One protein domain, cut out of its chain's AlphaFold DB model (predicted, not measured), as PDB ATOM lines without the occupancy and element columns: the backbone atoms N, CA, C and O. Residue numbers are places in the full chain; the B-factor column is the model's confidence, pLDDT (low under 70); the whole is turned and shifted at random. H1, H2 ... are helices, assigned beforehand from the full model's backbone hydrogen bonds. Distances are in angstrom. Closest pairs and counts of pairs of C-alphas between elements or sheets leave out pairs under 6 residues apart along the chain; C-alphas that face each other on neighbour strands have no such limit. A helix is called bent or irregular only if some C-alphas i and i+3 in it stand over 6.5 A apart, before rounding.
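What this domain is: This is residues 209 to 361 of the 383 residues of an uncharacterized protein of Anaerolineae bacterium (UniProt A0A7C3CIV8). Two helical hairpins, H2 with H3a and H4 with H5, are stacked through H2 and H4, which run side by side; the longest helix, H1, crosses the outside of the first hairpin over H2 and H3b. H4 and H5 meet near their link and spread as a narrow V, and H6 crosses its open end, its residues 356 to 361 sticking out. The printed part has 153 residues with six named helices, H1 to H6 in order, and no named strand: all helix. It is compact, with a radius of gyration of the C-alphas of 16.7 A and spans of 44 by 39 by 22 A.

How they stand to each other: Start with H1, residues 209 to 237. Its residues 220 to 223 touch H2, residues 253 to 269, at a steep tilt of 51 degrees, opposite ways; the closest C-alphas are those of Val 220 and Val 260, 6.2 A apart. H3, residues 274 to 293, was assigned as one helix by its hydrogen bonds but is bent, C-alphas 282 and 285 being 6.7 A apart; its arms are H3a, residues 274 to 282, and H3b, residues 285 to 293. H2 and H3a form a hairpin, closest at the C-alphas of Thr 264 and Leu 280, 5.9 A. H1 touches H3b at C-alphas 227 and 287, the closest, 4.3 A apart. H2 touches H4, residues 297 to 317, at a shallow tilt of 21 degrees, the same way; the closest C-alphas, 255 and 299, are 4.9 A apart. H4 and H5, residues 319 to 340, form a hairpin, closest at C-alphas 315 and 322, 5.4 A. H6, residues 346 to 361, touches H5 about perpendicular, at 89 degrees, closest at C-alphas 337 and 351, 4.9 A. H6 also touches H4, closest at C-alphas 300 and 350, 6.6 A. H1 and H4 are apart. Every O i to N i+4 pair is within hydrogen-bond range in H1, H3a, H3b and H4; the counts are 10 of 13 in H2, 16 of 18 in H5 and 9 of 12 in H6.

Where its parts are: Find C-alpha 209 at (221.928, 138.971, 179.363); from there H1 runs 41.5 A to C-alpha 237. H2 measures 25.3 A, H3a 12.3 A and H3b 12.2 A. H4 runs 30.5 A from C-alpha 297 at (224.937, 166.042, 200.874), and H5 31.0 A. H6, irregular with C-alphas 347 and 350 7.5 A apart, runs 24.4 A to C-alpha 361 at (222.460, 164.660, 219.475).

The domain as a whole: Look to Glu 210 and Arg 361 for the two C-alphas farthest apart, 49.1 A. The printed part has no cut. H1 to H2 is a long link, residues 238 to 252. Mean pLDDT of the printed part is 90.5; residue 361 is under 70.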
ATOM      1  N   ARG A 209     220.920 138.376 178.475       91.25
ATOM      2  CA  ARG A 209     221.928 138.971 179.363       91.25
ATOM      3  C   ARG A 209     222.758 140.041 178.650       91.25
ATOM      4  O   ARG A 209     223.135 141.035 179.269       91.25
ATOM      5  N   GLU A 210     223.014 139.876 177.355       91.69
ATOM      6  CA  GLU A 210     223.756 140.848 176.550       91.69
ATOM      7  C   GLU A 210     223.033 142.197 176.457       91.69
ATOM      8  O   GLU A 210     223.698 143.230 176.379       91.69
ATOM      9  N   HIS A 211     221.695 142.211 176.499       94.12
ATOM     10  CA  HIS A 211     220.914 143.451 176.463       94.12
ATOM     11  C   HIS A 211     221.115 144.252 177.749       94.12
ATOM     12  O   HIS A 211     221.397 145.444 177.694       94.12
ATOM     13  N   ILE A 212     221.081 143.579 178.902       93.69
ATOM     14  CA  ILE A 212     221.326 144.205 180.208       93.69
ATOM     15  C   ILE A 212     222.764 144.727 180.291       93.69
ATOM     16  O   ILE A 212     222.986 145.854 180.719       93.69
ATOM     17  N   ILE A 213     223.748 143.938 179.841       92.56
ATOM     18  CA  ILE A 213     225.151 144.379 179.820       92.56
ATOM     19  C   ILE A 213     225.306 145.613 178.922       92.56
ATOM     20  O   ILE A 213     225.954 146.575 179.317       92.56
ATOM     21  N   THR A 214     224.697 145.597 177.736       92.38
ATOM     22  CA  THR A 214     224.697 146.740 176.813       92.38
ATOM     23  C   THR A 214     224.074 147.974 177.456       92.38
ATOM     24  O   THR A 214     224.650 149.054 177.393       92.38
ATOM     25  N   PHE A 215     222.925 147.810 178.107       94.94
ATOM     26  CA  PHE A 215     222.231 148.878 178.813       94.94
ATOM     27  C   PHE A 215     223.079 149.490 179.934       94.94
ATOM     28  O   PHE A 215     223.181 150.707 180.032       94.94
ATOM     29  N   MET A 216     223.758 148.659 180.729       95.00
ATOM     30  CA  MET A 216     224.684 149.138 181.759       95.00
ATOM     31  C   MET A 216     225.831 149.958 181.159       95.00
ATOM     32  O   MET A 216     226.199 150.982 181.724       95.00
ATOM     33  N   TRP A 217     226.370 149.555 180.005       94.88
ATOM     34  CA  TRP A 217     227.388 150.351 179.313       94.88
ATOM     35  C   TRP A 217     226.838 151.664 178.752       94.88
ATOM     36  O   TRP A 217     227.559 152.653 178.785       94.88
ATOM     37  N   TRP A 218     225.569 151.709 178.327       94.44
ATOM     38  CA  TRP A 218     224.896 152.966 177.977       94.44
ATOM     39  C   TRP A 218     224.807 153.937 179.150       94.44
ATOM     40  O   TRP A 218     225.129 155.111 178.985       94.44
ATOM     41  N   ILE A 219     224.471 153.437 180.338       95.81
ATOM     42  CA  ILE A 219     224.470 154.237 181.567       95.81
ATOM     43  C   ILE A 219     225.883 154.744 181.886       95.81
ATOM     44  O   ILE A 219     226.069 155.934 182.120       95.81
ATOM     45  N   VAL A 220     226.892 153.865 181.864       96.00
ATOM     46  CA  VAL A 220     228.287 154.251 182.146       96.00
ATOM     47  C   VAL A 220     228.777 155.300 181.149       96.00
ATOM     48  O   VAL A 220     229.387 156.281 181.565       96.00
ATOM     49  N   ALA A 221     228.498 155.129 179.858       93.75
ATOM     50  CA  ALA A 221     228.903 156.074 178.825       93.75
ATOM     51  C   ALA A 221     228.240 157.447 179.007       93.75
ATOM     52  O   ALA A 221     228.942 158.455 178.983       93.75
ATOM     53  N   ALA A 222     226.926 157.485 179.252       94.00
ATOM     54  CA  ALA A 222     226.187 158.726 179.486       94.00
ATOM     55  C   ALA A 222     226.707 159.489 180.713       94.00
ATOM     56  O   ALA A 222     226.999 160.678 180.622       94.00
ATOM     57  N   LEU A 223     226.920 158.790 181.830       95.69
ATOM     58  CA  LEU A 223     227.436 159.398 183.059       95.69
ATOM     59  C   LEU A 223     228.914 159.784 182.956       95.69
ATOM     60  O   LEU A 223     229.351 160.750 183.572       95.69
ATOM     61  N   THR A 224     229.705 159.062 182.163       95.00
ATOM     62  CA  THR A 224     231.087 159.468 181.868       95.00
ATOM     63  C   THR A 224     231.096 160.759 181.064       95.00
ATOM     64  O   THR A 224     231.852 161.673 181.386       95.00
ATOM     65  N   TYR A 225     230.246 160.843 180.040       92.94
ATOM     66  CA  TYR A 225     230.068 162.049 179.245       92.94
ATOM     67  C   TYR A 225     229.652 163.234 180.128       92.94
ATOM     68  O   TYR A 225     230.330 164.258 180.121       92.94
ATOM     69  N   GLU A 226     228.620 163.068 180.954       92.50
ATOM     70  CA  GLU A 226     228.161 164.092 181.897       92.50
ATOM     71  C   GLU A 226     229.276 164.498 182.882       92.50
ATOM     72  O   GLU A 226     229.527 165.682 183.102       92.50
ATOM     73  N   GLY A 227     230.028 163.524 183.406       93.94
ATOM     74  CA  GLY A 227     231.187 163.765 184.265       93.94
ATOM     75  C   GLY A 227     232.279 164.589 183.580       93.94
ATOM     76  O   GLY A 227     232.809 165.514 184.192       93.94
ATOM     77  N   ILE A 228     232.589 164.314 182.309       93.19
ATOM     78  CA  ILE A 228     233.549 165.097 181.514       93.19
ATOM     79  C   ILE A 228     233.016 166.511 181.269       93.19
ATOM     80  O   ILE A 228     233.756 167.480 181.448       93.19
ATOM     81  N   MET A 229     231.742 166.649 180.900       90.56
ATOM     82  CA  MET A 229     231.119 167.954 180.673       90.56
ATOM     83  C   MET A 229     231.120 168.807 181.943       90.56
ATOM     84  O   MET A 229     231.403 170.001 181.867       90.56
ATOM     85  N   GLY A 230     230.908 168.198 183.112       91.81
ATOM     86  CA  GLY A 230     231.038 168.873 184.403       91.81
ATOM     87  C   GLY A 230     232.449 169.414 184.649       91.81
ATOM     88  O   GLY A 230     232.598 170.581 185.012       91.81
ATOM     89  N   VAL A 231     233.491 168.621 184.367       92.50
ATOM     90  CA  VAL A 231     234.895 169.076 184.452       92.50
ATOM     91  C   VAL A 231     235.140 170.249 183.501       92.50
ATOM     92  O   VAL A 231     235.706 171.262 183.909       92.50
ATOM     93  N   VAL A 232     234.695 170.141 182.245       90.50
ATOM     94  CA  VAL A 232     234.865 171.202 181.238       90.50
ATOM     95  C   VAL A 232     234.148 172.482 181.659       90.50
ATOM     96  O   VAL A 232     234.717 173.567 181.536       90.50
ATOM     97  N   LEU A 233     232.930 172.370 182.189       88.31
ATOM     98  CA  LEU A 233     232.153 173.503 182.682       88.31
ATOM     99  C   LEU A 233     232.887 174.218 183.827       88.31
ATOM    100  O   LEU A 233     233.011 175.441 183.797       88.31
ATOM    101  N   ILE A 234     233.439 173.473 184.788       90.69
ATOM    102  CA  ILE A 234     234.250 174.026 185.887       90.69
ATOM    103  C   ILE A 234     235.513 174.710 185.354       90.69
ATOM    104  O   ILE A 234     235.819 175.840 185.738       90.69
ATOM    105  N   ALA A 235     236.229 174.047 184.447       92.00
ATOM    106  CA  ALA A 235     237.467 174.562 183.878       92.00
ATOM    107  C   ALA A 235     237.248 175.867 183.100       92.00
ATOM    108  O   ALA A 235     238.032 176.800 183.235       92.00
ATOM    109  N   ARG A 236     236.181 175.935 182.297       87.31
ATOM    110  CA  ARG A 236     235.952 177.024 181.340       87.31
ATOM    111  C   ARG A 236     235.076 178.152 181.875       87.31
ATOM    112  O   ARG A 236     235.420 179.315 181.708       87.31
ATOM    113  N   LYS A 237     233.943 177.828 182.503       87.31
ATOM    114  CA  LYS A 237     232.990 178.838 182.999       87.31
ATOM    115  C   LYS A 237     233.420 179.409 184.344       87.31
ATOM    116  O   LYS A 237     233.212 180.587 184.605       87.31
ATOM    117  N   TYR A 238     234.017 178.569 185.187       88.44
ATOM    118  CA  TYR A 238     234.383 178.934 186.551       88.44
ATOM    119  C   TYR A 238     235.896 179.068 186.757       88.44
ATOM    120  O   TYR A 238     236.315 179.349 187.873       88.44
ATOM    121  N   ASN A 239     236.720 178.904 185.712       91.44
ATOM    122  CA  ASN A 239     238.185 179.001 185.788       91.44
ATOM    123  C   ASN A 239     238.782 178.169 186.937       91.44
ATOM    124  O   ASN A 239     239.654 178.642 187.664       91.44
ATOM    125  N   TRP A 240     238.275 176.947 187.142       90.56
ATOM    126  CA  TRP A 240     238.666 176.056 188.248       90.56
ATOM    127  C   TRP A 240     238.336 176.569 189.665       90.56
ATOM    128  O   TRP A 240     238.787 175.986 190.652       90.56
ATOM    129  N   SER A 241     237.516 177.615 189.795       89.50
ATOM    130  CA  SER A 241     237.043 178.129 191.082       89.50
ATOM    131  C   SER A 241     235.821 177.358 191.585       89.50
ATOM    132  O   SER A 241     234.760 177.373 190.963       89.50
ATOM    133  N   PHE A 242     235.948 176.730 192.757       83.19
ATOM    134  CA  PHE A 242     234.844 176.049 193.450       83.19
ATOM    135  C   PHE A 242     234.022 176.973 194.359       83.19
ATOM    136  O   PHE A 242     232.990 176.551 194.870       83.19
ATOM    137  N   SER A 243     234.475 178.208 194.599       80.31
ATOM    138  CA  SER A 243     233.781 179.173 195.465       80.31
ATOM    139  C   SER A 243     232.742 180.012 194.721       80.31
ATOM    140  O   SER A 243     232.002 180.761 195.346       80.31
ATOM    141  N   SER A 244     232.709 179.926 193.391       76.94
ATOM    142  CA  SER A 244     231.907 180.814 192.543       76.94
ATOM    143  C   SER A 244     230.480 180.313 192.284       76.94
ATOM    144  O   SER A 244     229.755 180.938 191.513       76.94
ATOM    145  N   PHE A 245     230.072 179.181 192.866       78.44
ATOM    146  CA  PHE A 245     228.735 178.616 192.689       78.44
ATOM    147  C   PHE A 245     228.273 177.845 193.933       78.44
ATOM    148  O   PHE A 245     229.045 177.098 194.526       78.44
ATOM    149  N   ASP A 246     226.992 177.981 194.290       73.06
ATOM    150  CA  ASP A 246     226.412 177.301 195.461       73.06
ATOM    151  C   ASP A 246     226.155 175.805 195.214       73.06
ATOM    152  O   ASP A 246     226.220 174.985 196.128       73.06
ATOM    153  N   SER A 247     225.865 175.421 193.967       73.25
ATOM    154  CA  SER A 247     225.768 174.017 193.561       73.25
ATOM    155  C   SER A 247     225.889 173.874 192.048       73.25
ATOM    156  O   SER A 247     225.184 174.562 191.309       73.25
ATOM    157  N   LEU A 248     226.739 172.954 191.593       77.44
ATOM    158  CA  LEU A 248     226.797 172.533 190.195       77.44
ATOM    159  C   LEU A 248     225.757 171.425 189.969       77.44
ATOM    160  O   LEU A 248     225.689 170.495 190.771       77.44
ATOM    161  N   GLY A 249     224.978 171.490 188.888       77.81
ATOM    162  CA  GLY A 249     224.097 170.381 188.503       77.81
ATOM    163  C   GLY A 249     222.720 170.339 189.181       77.81
ATOM    164  O   GLY A 249     222.503 170.924 190.257       77.81
ATOM    165  N   ALA A 250     221.795 169.572 188.592       79.62
ATOM    166  CA  ALA A 250     220.529 169.257 189.249       79.62
ATOM    167  C   ALA A 250     220.763 168.404 190.508       79.62
ATOM    168  O   ALA A 250     221.788 167.740 190.677       79.62
ATOM    169  N   HIS A 251     219.787 168.395 191.420       78.94
ATOM    170  CA  HIS A 251     219.850 167.553 192.620       78.94
ATOM    171  C   HIS A 251     219.943 166.049 192.284       78.94
ATOM    172  O   HIS A 251     220.542 165.294 193.052       78.94
ATOM    173  N   SER A 252     219.381 165.621 191.150       83.81
ATOM    174  CA  SER A 252     219.333 164.227 190.687       83.81
ATOM    175  C   SER A 252     220.649 163.732 190.077       83.81
ATOM    176  O   SER A 252     221.049 162.603 190.360       83.81
ATOM    177  N   ALA A 253     221.370 164.568 189.322       86.25
ATOM    178  CA  ALA A 253     222.594 164.176 188.609       86.25
ATOM    179  C   ALA A 253     223.665 163.564 189.532       86.25
ATOM    180  O   ALA A 253     224.250 162.519 189.241       86.25
ATOM    181  N   ALA A 254     223.837 164.124 190.735       89.19
ATOM    182  CA  ALA A 254     224.796 163.606 191.707       89.19
ATOM    183  C   ALA A 254     224.430 162.184 192.162       89.19
ATOM    184  O   ALA A 254     225.303 161.351 192.399       89.19
ATOM    185  N   VAL A 255     223.135 161.879 192.276       91.69
ATOM    186  CA  VAL A 255     222.661 160.532 192.615       91.69
ATOM    187  C   VAL A 255     222.930 159.564 191.464       91.69
ATOM    188  O   VAL A 255     223.278 158.412 191.719       91.69
ATOM    189  N   HIS A 256     222.850 160.012 190.211       94.38
ATOM    190  CA  HIS A 256     223.123 159.158 189.058       94.38
ATOM    191  C   HIS A 256     224.578 158.669 189.033       94.38
ATOM    192  O   HIS A 256     224.803 157.472 188.827       94.38
ATOM    193  N   PHE A 257     225.554 159.525 189.362       96.12
ATOM    194  CA  PHE A 257     226.970 159.135 189.469       96.12
ATOM    195  C   PHE A 257     227.230 158.013 190.488       96.12
ATOM    196  O   PHE A 257     228.120 157.184 190.269       96.12
ATOM    197  N   ASN A 258     226.408 157.891 191.542       95.75
ATOM    198  CA  ASN A 258     226.482 156.762 192.481       95.75
ATOM    199  C   ASN A 258     226.348 155.406 191.780       95.75
ATOM    200  O   ASN A 258     226.922 154.416 192.240       95.75
ATOM    201  N   THR A 259     225.641 155.360 190.650       95.12
ATOM    202  CA  THR A 259     225.492 154.154 189.834       95.12
ATOM    203  C   THR A 259     226.837 153.670 189.303       95.12
ATOM    204  O   THR A 259     227.110 152.475 189.370       95.12
ATOM    205  N   VAL A 260     227.720 154.560 188.832       96.69
ATOM    206  CA  VAL A 260     229.039 154.159 188.303       96.69
ATOM    207  C   VAL A 260     229.970 153.713 189.425       96.69
ATOM    208  O   VAL A 260     230.670 152.711 189.265       96.69
ATOM    209  N   PHE A 261     229.929 154.373 190.586       96.00
ATOM    210  CA  PHE A 261     230.676 153.923 191.764       96.00
ATOM    211  C   PHE A 261     230.228 152.525 192.208       96.00
ATOM    212  O   PHE A 261     231.064 151.635 192.392       96.00
ATOM    213  N   ALA A 262     228.916 152.295 192.302       94.44
ATOM    214  CA  ALA A 262     228.353 150.998 192.663       94.44
ATOM    215  C   ALA A 262     228.670 149.921 191.613       94.44
ATOM    216  O   ALA A 262     229.128 148.835 191.967       94.44
ATOM    217  N   LEU A 263     228.500 150.218 190.320       94.19
ATOM    218  CA  LEU A 263     228.842 149.298 189.230       94.19
ATOM    219  C   LEU A 263     230.332 148.965 189.214       94.19
ATOM    220  O   LEU A 263     230.685 147.811 188.981       94.19
ATOM    221  N   THR A 264     231.202 149.933 189.502       94.81
ATOM    222  CA  THR A 264     232.643 149.689 189.622       94.81
ATOM    223  C   THR A 264     232.930 148.754 190.786       94.81
ATOM    224  O   THR A 264     233.569 147.722 190.583       94.81
ATOM    225  N   ALA A 265     232.384 149.031 191.974       91.75
ATOM    226  CA  ALA A 265     232.530 148.151 193.131       91.75
ATOM    227  C   ALA A 265     232.056 146.720 192.809       91.75
ATOM    228  O   ALA A 265     232.795 145.754 192.998       91.75
ATOM    229  N   ILE A 266     230.869 146.583 192.215       91.56
ATOM    230  CA  ILE A 266     230.308 145.309 191.751       91.56
ATOM    231  C   ILE A 266     231.223 144.639 190.710       91.56
ATOM    232  O   ILE A 266     231.458 143.435 190.789       91.56
ATOM    233  N   ALA A 267     231.800 145.372 189.761       91.88
ATOM    234  CA  ALA A 267     232.681 144.805 188.739       91.88
ATOM    235  C   ALA A 267     234.006 144.259 189.299       91.88
ATOM    236  O   ALA A 267     234.578 143.332 188.713       91.88
ATOM    237  N   PHE A 268     234.494 144.795 190.420       87.38
ATOM    238  CA  PHE A 268     235.632 144.226 191.149       87.38
ATOM    239  C   PHE A 268     235.250 142.959 191.915       87.38
ATOM    240  O   PHE A 268     236.045 142.020 191.979       87.38
ATOM    241  N   LEU A 269     234.019 142.905 192.421       85.56
ATOM    242  CA  LEU A 269     233.489 141.762 193.162       85.56
ATOM    243  C   LEU A 269     233.195 140.562 192.271       85.56
ATOM    244  O   LEU A 269     233.578 139.433 192.578       85.56
ATOM    245  N   TYR A 270     232.535 140.798 191.145       83.94
ATOM    246  CA  TYR A 270     232.257 139.757 190.169       83.94
ATOM    247  C   TYR A 270     233.459 139.585 189.242       83.94
ATOM    248  O   TYR A 270     234.175 140.542 188.965       83.94
ATOM    249  N   LYS A 271     233.696 138.370 188.732       83.25
ATOM    250  CA  LYS A 271     234.799 138.033 187.804       83.25
ATOM    251  C   LYS A 271     234.619 138.655 186.404       83.25
ATOM    252  O   LYS A 271     234.645 137.960 185.391       83.25
ATOM    253  N   VAL A 272     234.379 139.962 186.337       90.31
ATOM    254  CA  VAL A 272     234.371 140.750 185.103       90.31
ATOM    255  C   VAL A 272     235.791 140.769 184.529       90.31
ATOM    256  O   VAL A 272     236.771 140.771 185.273       90.31
ATOM    257  N   SER A 273     235.911 140.763 183.201       91.44
ATOM    258  CA  SER A 273     237.206 140.784 182.522       91.44
ATOM    259  C   SER A 273     238.031 142.013 182.916       91.44
ATOM    260  O   SER A 273     237.500 143.119 183.034       91.44
ATOM    261  N   TRP A 274     239.344 141.829 183.072       92.38
ATOM    262  CA  TRP A 274     240.263 142.884 183.510       92.38
ATOM    263  C   TRP A 274     240.177 144.182 182.683       92.38
ATOM    264  O   TRP A 274     240.066 145.244 183.293       92.38
ATOM    265  N   PRO A 275     240.064 144.146 181.335       91.56
ATOM    266  CA  PRO A 275     239.925 145.370 180.540       91.56
ATOM    267  C   PRO A 275     238.689 146.205 180.895       91.56
ATOM    268  O   PRO A 275     238.745 147.427 180.904       91.56
ATOM    269  N   LYS A 276     237.570 145.560 181.246       91.25
ATOM    270  CA  LYS A 276     236.338 146.265 181.636       91.25
ATOM    271  C   LYS A 276     236.469 146.915 183.010       91.25
ATOM    272  O   LYS A 276     235.891 147.970 183.233       91.25
ATOM    273  N   ARG A 277     237.224 146.294 183.922       93.44
ATOM    274  CA  ARG A 277     237.532 146.874 185.236       93.44
ATOM    275  C   ARG A 277     238.433 148.093 185.097       93.44
ATOM    276  O   ARG A 277     238.149 149.110 185.712       93.44
ATOM    277  N   LEU A 278     239.465 148.002 184.256       92.50
ATOM    278  CA  LEU A 278     240.335 149.138 183.953       92.50
ATOM    279  C   LEU A 278     239.558 150.278 183.289       92.50
ATOM    280  O   LEU A 278     239.730 151.421 183.690       92.50
ATOM    281  N   LEU A 279     238.648 149.966 182.359       92.94
ATOM    282  CA  LEU A 279     237.772 150.966 181.745       92.94
ATOM    283  C   LEU A 279     236.863 151.653 182.779       92.94
ATOM    284  O   LEU A 279     236.723 152.871 182.768       92.94
ATOM    285  N   LEU A 280     236.266 150.888 183.700       94.50
ATOM    286  CA  LEU A 280     235.466 151.456 184.790       94.50
ATOM    287  C   LEU A 280     236.315 152.335 185.717       94.50
ATOM    288  O   LEU A 280     235.882 153.421 186.080       94.50
ATOM    289  N   LEU A 281     237.540 151.919 186.050       94.88
ATOM    290  CA  LEU A 281     238.463 152.751 186.823       94.88
ATOM    291  C   LEU A 281     238.866 154.028 186.077       94.88
ATOM    292  O   LEU A 281     238.966 155.072 186.711       94.88
ATOM    293  N   SER A 282     239.072 153.975 184.759       94.38
ATOM    294  CA  SER A 282     239.500 155.148 183.987       94.38
ATOM    295  C   SER A 282     238.419 156.218 183.856       94.38
ATOM    296  O   SER A 282     238.752 157.381 183.660       94.38
ATOM    297  N   VAL A 283     237.136 155.852 183.972       95.31
ATOM    298  CA  VAL A 283     236.033 156.830 183.949       95.31
ATOM    299  C   VAL A 283     235.742 157.443 185.321       95.31
ATOM    300  O   VAL A 283     235.071 158.470 185.396       95.31
ATOM    301  N   LEU A 284     236.261 156.864 186.412       96.31
ATOM    302  CA  LEU A 284     236.032 157.395 187.758       96.31
ATOM    303  C   LEU A 284     236.600 158.803 187.981       96.31
ATOM    304  O   LEU A 284     235.884 159.583 188.597       96.31
ATOM    305  N   PRO A 285     237.817 159.181 187.532       96.38
ATOM    306  CA  PRO A 285     238.367 160.507 187.809       96.38
ATOM    307  C   PRO A 285     237.472 161.685 187.378       96.38
ATOM    308  O   PRO A 285     237.166 162.504 188.244       96.38
ATOM    309  N   PRO A 286     236.984 161.788 186.120       95.50
ATOM    310  CA  PRO A 286     236.105 162.896 185.736       95.50
ATOM    311  C   PRO A 286     234.756 162.858 186.470       95.50
ATOM    312  O   PRO A 286     234.252 163.901 186.882       95.50
ATOM    313  N   ILE A 287     234.197 161.664 186.702       96.31
ATOM    314  CA  ILE A 287     232.940 161.500 187.447       96.31
ATOM    315  C   ILE A 287     233.111 161.942 188.904       96.31
ATOM    316  O   ILE A 287     232.297 162.701 189.415       96.31
ATOM    317  N   ALA A 288     234.172 161.500 189.578       95.06
ATOM    318  CA  ALA A 288     234.460 161.835 190.966       95.06
ATOM    319  C   ALA A 288     234.770 163.320 191.146       95.06
ATOM    320  O   ALA A 288     234.307 163.920 192.115       95.06
ATOM    321  N   PHE A 289     235.500 163.921 190.205       93.88
ATOM    322  CA  PHE A 289     235.772 165.352 190.222       93.88
ATOM    323  C   PHE A 289     234.472 166.159 190.162       93.88
ATOM    324  O   PHE A 289     234.209 166.970 191.053       93.88
ATOM    325  N   THR A 290     233.620 165.878 189.170       93.50
ATOM    326  CA  THR A 290     232.318 166.541 189.033       93.50
ATOM    327  C   THR A 290     231.426 166.255 190.239       93.50
ATOM    328  O   THR A 290     230.864 167.182 190.811       93.50
ATOM    329  N   TYR A 291     231.366 165.013 190.716       93.38
ATOM    330  CA  TYR A 291     230.588 164.629 191.894       93.38
ATOM    331  C   TYR A 291     230.964 165.420 193.157       93.38
ATOM    332  O   TYR A 291     230.078 165.895 193.871       93.38
ATOM    333  N   ILE A 292     232.263 165.602 193.429       91.25
ATOM    334  CA  ILE A 292     232.742 166.419 194.557       91.25
ATOM    335  C   ILE A 292     232.368 167.890 194.342       91.25
ATOM    336  O   ILE A 292     231.933 168.556 195.285       91.25
ATOM    337  N   ALA A 293     232.481 168.384 193.106       91.06
ATOM    338  CA  ALA A 293     232.132 169.754 192.756       91.06
ATOM    339  C   ALA A 293     230.638 170.065 192.950       91.06
ATOM    340  O   ALA A 293     230.305 171.191 193.295       91.06
ATOM    341  N   MET A 294     229.733 169.094 192.787       90.06
ATOM    342  CA  MET A 294     228.286 169.315 192.953       90.06
ATOM    343  C   MET A 294     227.860 169.630 194.397       90.06
ATOM    344  O   MET A 294     226.768 170.152 194.609       90.06
ATOM    345  N   GLN A 295     228.685 169.308 195.396       86.81
ATOM    346  CA  GLN A 295     228.451 169.636 196.811       86.81
ATOM    347  C   GLN A 295     227.129 169.121 197.429       86.81
ATOM    348  O   GLN A 295     226.637 169.641 198.433       86.81
ATOM    349  N   ARG A 296     226.525 168.063 196.868       87.06
ATOM    350  CA  ARG A 296     225.221 167.543 197.322       87.06
ATOM    351  C   ARG A 296     225.372 166.547 198.482       87.06
ATOM    352  O   ARG A 296     225.810 165.415 198.308       87.06
ATOM    353  N   ARG A 297     224.909 166.921 199.680       85.19
ATOM    354  CA  ARG A 297     224.937 166.042 200.874       85.19
ATOM    355  C   ARG A 297     224.100 164.765 200.709       85.19
ATOM    356  O   ARG A 297     224.493 163.698 201.178       85.19
ATOM    357  N   SER A 298     222.947 164.862 200.045       86.56
ATOM    358  CA  SER A 298     222.032 163.730 199.837       86.56
ATOM    359  C   SER A 298     222.631 162.641 198.940       86.56
ATOM    360  O   SER A 298     222.430 161.453 199.208       86.56
ATOM    361  N   SER A 299     223.411 163.009 197.917       90.12
ATOM    362  CA  SER A 299     224.060 162.032 197.038       90.12
ATOM    363  C   SER A 299     225.156 161.262 197.771       90.12
ATOM    364  O   SER A 299     225.228 160.045 197.604       90.12
ATOM    365  N   MET A 300     225.931 161.926 198.636       89.12
ATOM    366  CA  MET A 300     226.969 161.295 199.465       89.12
ATOM    367  C   MET A 300     226.372 160.270 200.432       89.12
ATOM    368  O   MET A 300     226.871 159.148 200.538       89.12
ATOM    369  N   LEU A 301     225.262 160.617 201.093       89.25
ATOM    370  CA  LEU A 301     224.538 159.675 201.950       89.25
ATOM    371  C   LEU A 301     224.019 158.477 201.142       89.25
ATOM    372  O   LEU A 301     224.175 157.329 201.556       89.25
ATOM    373  N   THR A 302     223.454 158.735 199.962       91.75
ATOM    374  CA  THR A 302     222.952 157.677 199.075       91.75
ATOM    375  C   THR A 302     224.081 156.765 198.586       91.75
ATOM    376  O   THR A 302     223.892 155.552 198.504       91.75
ATOM    377  N   LEU A 303     225.276 157.307 198.323       92.75
ATOM    378  CA  LEU A 303     226.461 156.520 197.977       92.75
ATOM    379  C   LEU A 303     226.867 155.606 199.131       92.75
ATOM    380  O   LEU A 303     227.077 154.413 198.919       92.75
ATOM    381  N   ALA A 304     226.926 156.141 200.353       91.19
ATOM    382  CA  ALA A 304     227.243 155.361 201.544       91.19
ATOM    383  C   ALA A 304     226.241 154.212 201.751       91.19
ATOM    384  O   ALA A 304     226.652 153.076 202.003       91.19
ATOM    385  N   ILE A 305     224.941 154.470 201.575       93.19
ATOM    386  CA  ILE A 305     223.891 153.442 201.643       93.19
ATOM    387  C   ILE A 305     224.079 152.399 200.532       93.19
ATOM    388  O   ILE A 305     224.073 151.202 200.812       93.19
ATOM    389  N   SER A 306     224.304 152.829 199.288       94.19
ATOM    390  CA  SER A 306     224.516 151.941 198.136       94.19
ATOM    391  C   SER A 306     225.729 151.018 198.326       94.19
ATOM    392  O   SER A 306     225.637 149.799 198.136       94.19
ATOM    393  N   LEU A 307     226.855 151.564 198.793       92.44
ATOM    394  CA  LEU A 307     228.057 150.791 199.113       92.44
ATOM    395  C   LEU A 307     227.837 149.859 200.310       92.44
ATOM    396  O   LEU A 307     228.319 148.728 200.287       92.44
ATOM    397  N   SER A 308     227.061 150.275 201.313       93.00
ATOM    398  CA  SER A 308     226.714 149.433 202.468       93.00
ATOM    399  C   SER A 308     225.845 148.242 202.065       93.00
ATOM    400  O   SER A 308     226.138 147.107 202.440       93.00
ATOM    401  N   LEU A 309     224.815 148.466 201.242       94.12
ATOM    402  CA  LEU A 309     223.977 147.398 200.685       94.12
ATOM    403  C   LEU A 309     224.799 146.449 199.809       94.12
ATOM    404  O   LEU A 309     224.664 145.228 199.924       94.12
ATOM    405  N   THR A 310     225.706 146.994 198.996       91.06
ATOM    406  CA  THR A 310     226.673 146.194 198.234       91.06
ATOM    407  C   THR A 310     227.535 145.360 199.185       91.06
ATOM    408  O   THR A 310     227.670 144.156 198.986       91.06
ATOM    409  N   GLY A 311     228.024 145.949 200.279       91.88
ATOM    410  CA  GLY A 311     228.741 145.267 201.357       91.88
ATOM    411  C   GLY A 311     227.963 144.099 201.968       91.88
ATOM    412  O   GLY A 311     228.521 143.014 202.124       91.88
ATOM    413  N   ILE A 312     226.666 144.268 202.239       94.25
ATOM    414  CA  ILE A 312     225.792 143.197 202.752       94.25
ATOM    415  C   ILE A 312     225.674 142.051 201.737       94.25
ATOM    416  O   ILE A 312     225.721 140.876 202.112       94.25
ATOM    417  N   ILE A 313     225.556 142.370 200.446       92.56
ATOM    418  CA  ILE A 313     225.531 141.361 199.378       92.56
ATOM    419  C   ILE A 313     226.868 140.600 199.335       92.56
ATOM    420  O   ILE A 313     226.864 139.368 199.274       92.56
ATOM    421  N   ILE A 314     228.006 141.295 199.447       91.00
ATOM    422  CA  ILE A 314     229.340 140.671 199.526       91.00
ATOM    423  C   ILE A 314     229.442 139.779 200.758       91.00
ATOM    424  O   ILE A 314     229.946 138.665 200.657       91.00
ATOM    425  N   PHE A 315     228.956 140.227 201.914       94.31
ATOM    426  CA  PHE A 315     228.966 139.425 203.131       94.31
ATOM    427  C   PHE A 315     228.193 138.115 202.939       94.31
ATOM    428  O   PHE A 315     228.652 137.057 203.364       94.31
ATOM    429  N   LYS A 316     227.051 138.149 202.242       95.12
ATOM    430  CA  LYS A 316     226.270 136.938 201.959       95.12
ATOM    431  C   LYS A 316     226.939 136.012 200.938       95.12
ATOM    432  O   LYS A 316     226.898 134.801 201.134       95.12
ATOM    433  N   LEU A 317     227.552 136.551 199.881       92.25
ATOM    434  CA  LEU A 317     228.093 135.754 198.767       92.25
ATOM    435  C   LEU A 317     229.573 135.362 198.934       92.25
ATOM    436  O   LEU A 317     229.980 134.270 198.540       92.25
ATOM    437  N   HIS A 318     230.391 136.236 199.524       91.69
ATOM    438  CA  HIS A 318     231.853 136.144 199.588       91.69
ATOM    439  C   HIS A 318     232.418 136.634 200.941       91.69
ATOM    440  O   HIS A 318     233.239 137.553 200.995       91.69
ATOM    441  N   ARG A 319     232.034 135.973 202.048       93.81
ATOM    442  CA  ARG A 319     232.436 136.322 203.434       93.81
ATOM    443  C   ARG A 319     233.928 136.623 203.615       93.81
ATOM    444  O   ARG A 319     234.270 137.632 204.215       93.81
ATOM    445  N   LYS A 320     234.824 135.781 203.079       93.62
ATOM    446  CA  LYS A 320     236.283 135.982 203.215       93.62
ATOM    447  C   LYS A 320     236.743 137.313 202.611       93.62
ATOM    448  O   LYS A 320     237.547 138.010 203.214       93.62
ATOM    449  N   PHE A 321     236.201 137.678 201.447       89.31
ATOM    450  CA  PHE A 321     236.521 138.948 200.799       89.31
ATOM    451  C   PHE A 321     235.934 140.137 201.566       89.31
ATOM    452  O   PHE A 321     236.598 141.158 201.709       89.31
ATOM    453  N   PHE A 322     234.730 139.988 202.129       93.19
ATOM    454  CA  PHE A 322     234.133 141.007 202.995       93.19
ATOM    455  C   PHE A 322     235.022 141.332 204.203       93.19
ATOM    456  O   PHE A 322     235.273 142.503 204.462       93.19
ATOM    457  N   TYR A 323     235.544 140.321 204.906       94.62
ATOM    458  CA  TYR A 323     236.417 140.541 206.069       94.62
ATOM    459  C   TYR A 323     237.770 141.167 205.722       94.62
ATOM    460  O   TYR A 323     238.411 141.731 206.597       94.62
ATOM    461  N   PHE A 324     238.198 141.103 204.464       93.38
ATOM    462  CA  PHE A 324     239.367 141.841 203.995       93.38
ATOM    463  C   PHE A 324     239.008 143.292 203.629       93.38
ATOM    464  O   PHE A 324     239.667 144.243 204.053       93.38
ATOM    465  N   LEU A 325     237.926 143.476 202.863       90.81
ATOM    466  CA  LEU A 325     237.534 144.777 202.328       90.81
ATOM    467  C   LEU A 325     236.939 145.707 203.394       90.81
ATOM    468  O   LEU A 325     237.291 146.883 203.438       90.81
ATOM    469  N   ALA A 326     236.035 145.203 204.238       92.50
ATOM    470  CA  ALA A 326     235.277 146.032 205.170       92.50
ATOM    471  C   ALA A 326     236.174 146.704 206.225       92.50
ATOM    472  O   ALA A 326     236.083 147.924 206.340       92.50
ATOM    473  N   PRO A 327     237.092 146.006 206.930       94.25
ATOM    474  CA  PRO A 327     237.991 146.667 207.877       94.25
ATOM    475  C   PRO A 327     238.879 147.709 207.201       94.25
ATOM    476  O   PRO A 327     239.033 148.807 207.724       94.25
ATOM    477  N   THR A 328     239.388 147.406 206.003       91.69
ATOM    478  CA  THR A 328     240.185 148.353 205.211       91.69
ATOM    479  C   THR A 328     239.380 149.615 204.890       91.69
ATOM    480  O   THR A 328     239.854 150.725 205.116       91.69
ATOM    481  N   ALA A 329     238.135 149.463 204.432       90.75
ATOM    482  CA  ALA A 329     237.246 150.586 204.152       90.75
ATOM    483  C   ALA A 329     236.897 151.393 205.414       90.75
ATOM    484  O   ALA A 329     236.862 152.621 205.353       90.75
ATOM    485  N   VAL A 330     236.684 150.734 206.561       93.25
ATOM    486  CA  VAL A 330     236.436 151.411 207.847       93.25
ATOM    487  C   VAL A 330     237.660 152.210 208.288       93.25
ATOM    488  O   VAL A 330     237.514 153.380 208.630       93.25
ATOM    489  N   ILE A 331     238.860 151.625 208.242       96.38
ATOM    490  CA  ILE A 331     240.104 152.309 208.624       96.38
ATOM    491  C   ILE A 331     240.333 153.535 207.733       96.38
ATOM    492  O   ILE A 331     240.577 154.625 208.247       96.38
ATOM    493  N   LEU A 332     240.185 153.385 206.413       94.06
ATOM    494  CA  LEU A 332     240.310 154.501 205.470       94.06
ATOM    495  C   LEU A 332     239.245 155.577 205.707       94.06
ATOM    496  O   LEU A 332     239.561 156.764 205.678       94.06
ATOM    497  N   GLY A 333     238.001 155.178 205.981       91.56
ATOM    498  CA  GLY A 333     236.912 156.100 206.295       91.56
ATOM    499  C   GLY A 333     237.166 156.893 207.579       91.56
ATOM    500  O   GLY A 333     236.985 158.108 207.591       91.56
ATOM    501  N   LEU A 334     237.640 156.235 208.639       94.19
ATOM    502  CA  LEU A 334     238.002 156.888 209.900       94.19
ATOM    503  C   LEU A 334     239.181 157.847 209.722       94.19
ATOM    504  O   LEU A 334     239.105 158.985 210.185       94.19
ATOM    505  N   ALA A 335     240.232 157.424 209.016       96.19
ATOM    506  CA  ALA A 335     241.377 158.276 208.707       96.19
ATOM    507  C   ALA A 335     240.946 159.518 207.912       96.19
ATOM    508  O   ALA A 335     241.320 160.638 208.252       96.19
ATOM    509  N   TYR A 336     240.092 159.336 206.904       93.25
ATOM    510  CA  TYR A 336     239.536 160.430 206.119       93.25
ATOM    511  C   TYR A 336     238.708 161.401 206.979       93.25
ATOM    512  O   TYR A 336     238.926 162.612 206.918       93.25
ATOM    513  N   VAL A 337     237.802 160.899 207.829       94.31
ATOM    514  CA  VAL A 337     237.008 161.751 208.733       94.31
ATOM    515  C   VAL A 337     237.905 162.517 209.705       94.31
ATOM    516  O   VAL A 337     237.654 163.697 209.938       94.31
ATOM    517  N   ALA A 338     238.959 161.890 210.232       95.38
ATOM    518  CA  ALA A 338     239.913 162.542 211.127       95.38
ATOM    519  C   ALA A 338     240.676 163.680 210.429       95.38
ATOM    520  O   ALA A 338     240.758 164.781 210.973       95.38
ATOM    521  N   ILE A 339     241.168 163.447 209.207       96.38
ATOM    522  CA  ILE A 339     241.892 164.453 208.408       96.38
ATOM    523  C   ILE A 339     240.986 165.649 208.072       96.38
ATOM    524  O   ILE A 339     241.412 166.799 208.161       96.38
ATOM    525  N   PHE A 340     239.725 165.398 207.709       95.19
ATOM    526  CA  PHE A 340     238.800 166.439 207.245       95.19
ATOM    527  C   PHE A 340     237.870 167.007 208.333       95.19
ATOM    528  O   PHE A 340     237.032 167.857 208.027       95.19
ATOM    529  N   TRP A 341     238.023 166.611 209.602       95.44
ATOM    530  CA  TRP A 341     237.111 166.970 210.703       95.44
ATOM    531  C   TRP A 341     236.888 168.485 210.886       95.44
ATOM    532  O   TRP A 341     235.788 168.943 211.230       95.44
ATOM    533  N   ASN A 342     237.939 169.269 210.636       94.88
ATOM    534  CA  ASN A 342     237.960 170.726 210.779       94.88
ATOM    535  C   ASN A 342     238.156 171.466 209.447       94.88
ATOM    536  O   ASN A 342     238.410 172.666 209.447       94.88
ATOM    537  N   SER A 343     238.043 170.770 208.314       92.88
ATOM    538  CA  SER A 343     238.173 171.393 206.997       92.88
ATOM    539  C   SER A 343     236.811 171.821 206.449       92.88
ATOM    540  O   SER A 343     235.826 171.094 206.578       92.88
ATOM    541  N   ASN A 344     236.780 172.985 205.796       87.19
ATOM    542  CA  ASN A 344     235.619 173.509 205.068       87.19
ATOM    543  C   ASN A 344     235.745 173.311 203.546       87.19
ATOM    544  O   ASN A 344     234.984 173.899 202.783       87.19
ATOM    545  N   SER A 345     236.723 172.526 203.081       87.31
ATOM    546  CA  SER A 345     236.891 172.276 201.649       87.31
ATOM    547  C   SER A 345     235.753 171.420 201.087       87.31
ATOM    548  O   SER A 345     235.098 170.672 201.814       87.31
ATOM    549  N   ALA A 346     235.549 171.459 199.765       81.00
ATOM    550  CA  ALA A 346     234.556 170.599 199.120       81.00
ATOM    551  C   ALA A 346     234.831 169.104 199.389       81.00
ATOM    552  O   ALA A 346     233.934 168.317 199.686       81.00
ATOM    553  N   ALA A 347     236.106 168.719 199.416       85.75
ATOM    554  CA  ALA A 347     236.503 167.370 199.787       85.75
ATOM    555  C   ALA A 347     236.201 167.017 201.255       85.75
ATOM    556  O   ALA A 347     236.243 165.842 201.571       85.75
ATOM    557  N   ALA A 348     235.890 167.961 202.150       89.81
ATOM    558  CA  ALA A 348     235.570 167.689 203.555       89.81
ATOM    559  C   ALA A 348     234.080 167.406 203.811       89.81
ATOM    560  O   ALA A 348     233.700 166.982 204.905       89.81
ATOM    561  N   MET A 349     233.214 167.636 202.821       84.19
ATOM    562  CA  MET A 349     231.761 167.560 202.990       84.19
ATOM    563  C   MET A 349     231.235 166.234 203.561       84.19
ATOM    564  O   MET A 349     230.382 166.297 204.453       84.19
ATOM    565  N   PRO A 350     231.726 165.046 203.149       85.25
ATOM    566  CA  PRO A 350     231.284 163.797 203.764       85.25
ATOM    567  C   PRO A 350     231.600 163.732 205.268       85.25
ATOM    568  O   PRO A 350     230.772 163.265 206.051       85.25
ATOM    569  N   ALA A 351     232.752 164.261 205.701       90.50
ATOM    570  CA  ALA A 351     233.107 164.330 207.120       90.50
ATOM    571  C   ALA A 351     232.200 165.315 207.882       90.50
ATOM    572  O   ALA A 351     231.716 164.997 208.972       90.50
ATOM    573  N   GLN A 352     231.885 166.470 207.285       88.88
ATOM    574  CA  GLN A 352     230.967 167.450 207.880       88.88
ATOM    575  C   GLN A 352     229.534 166.911 208.015       88.88
ATOM    576  O   GLN A 352     228.850 167.200 209.001       88.88
ATOM    577  N   ALA A 353     229.081 166.077 207.074       83.19
ATOM    578  CA  ALA A 353     227.783 165.414 207.172       83.19
ATOM    579  C   ALA A 353     227.707 164.511 208.414       83.19
ATOM    580  O   ALA A 353     226.754 164.617 209.188       83.19
ATOM    581  N   ILE A 354     228.741 163.703 208.666       86.00
ATOM    582  CA  ILE A 354     228.832 162.848 209.861       86.00
ATOM    583  C   ILE A 354     228.863 163.700 211.138       86.00
ATOM    584  O   ILE A 354     228.095 163.448 212.071       86.00
ATOM    585  N   LYS A 355     229.680 164.762 211.157       88.19
ATOM    586  CA  LYS A 355     229.771 165.705 212.284       88.19
ATOM    587  C   LYS A 355     228.412 166.321 212.630       88.19
ATOM    588  O   LYS A 355     228.081 166.428 213.809       88.19
ATOM    589  N   SER A 356     227.600 166.662 211.625       85.31
ATOM    590  CA  SER A 356     226.273 167.269 211.819       85.31
ATOM    591  C   SER A 356     225.241 166.334 212.468       85.31
ATOM    592  O   SER A 356     224.389 166.787 213.235       85.31
ATOM    593  N   VAL A 357     225.327 165.026 212.202       83.25
ATOM    594  CA  VAL A 357     224.456 164.018 212.833       83.25
ATOM    595  C   VAL A 357     224.837 163.839 214.302       83.25
ATOM    596  O   VAL A 357     223.966 163.732 215.165       83.25
ATOM    597  N   ILE A 358     226.140 163.861 214.595       85.81
ATOM    598  CA  ILE A 358     226.674 163.736 215.953       85.81
ATOM    599  C   ILE A 358     226.340 164.984 216.788       85.81
ATOM    600  O   ILE A 358     225.842 164.851 217.906       85.81
ATOM    601  N   SER A 359     226.549 166.192 216.252       82.38
ATOM    602  CA  SER A 359     226.314 167.449 216.982       82.38
ATOM    603  C   SER A 359     224.843 167.670 217.344       82.38
ATOM    604  O   SER A 359     224.552 168.112 218.456       82.38
ATOM    605  N   ARG A 360     223.905 167.283 216.465       77.12
ATOM    606  CA  ARG A 360     222.455 167.363 216.728       77.12
ATOM    607  C   ARG A 360     222.034 166.559 217.965       77.12
ATOM    608  O   ARG A 360     221.076 166.924 218.642       77.12
ATOM    609  N   ARG A 361     222.748 165.476 218.287       66.25
ATOM    610  CA  ARG A 361     222.460 164.660 219.475       66.25
ATOM    611  C   ARG A 361     222.860 165.367 220.772       66.25
ATOM    612  O   ARG A 361     222.151 165.240 221.765       66.25
TER     613      ARG A 361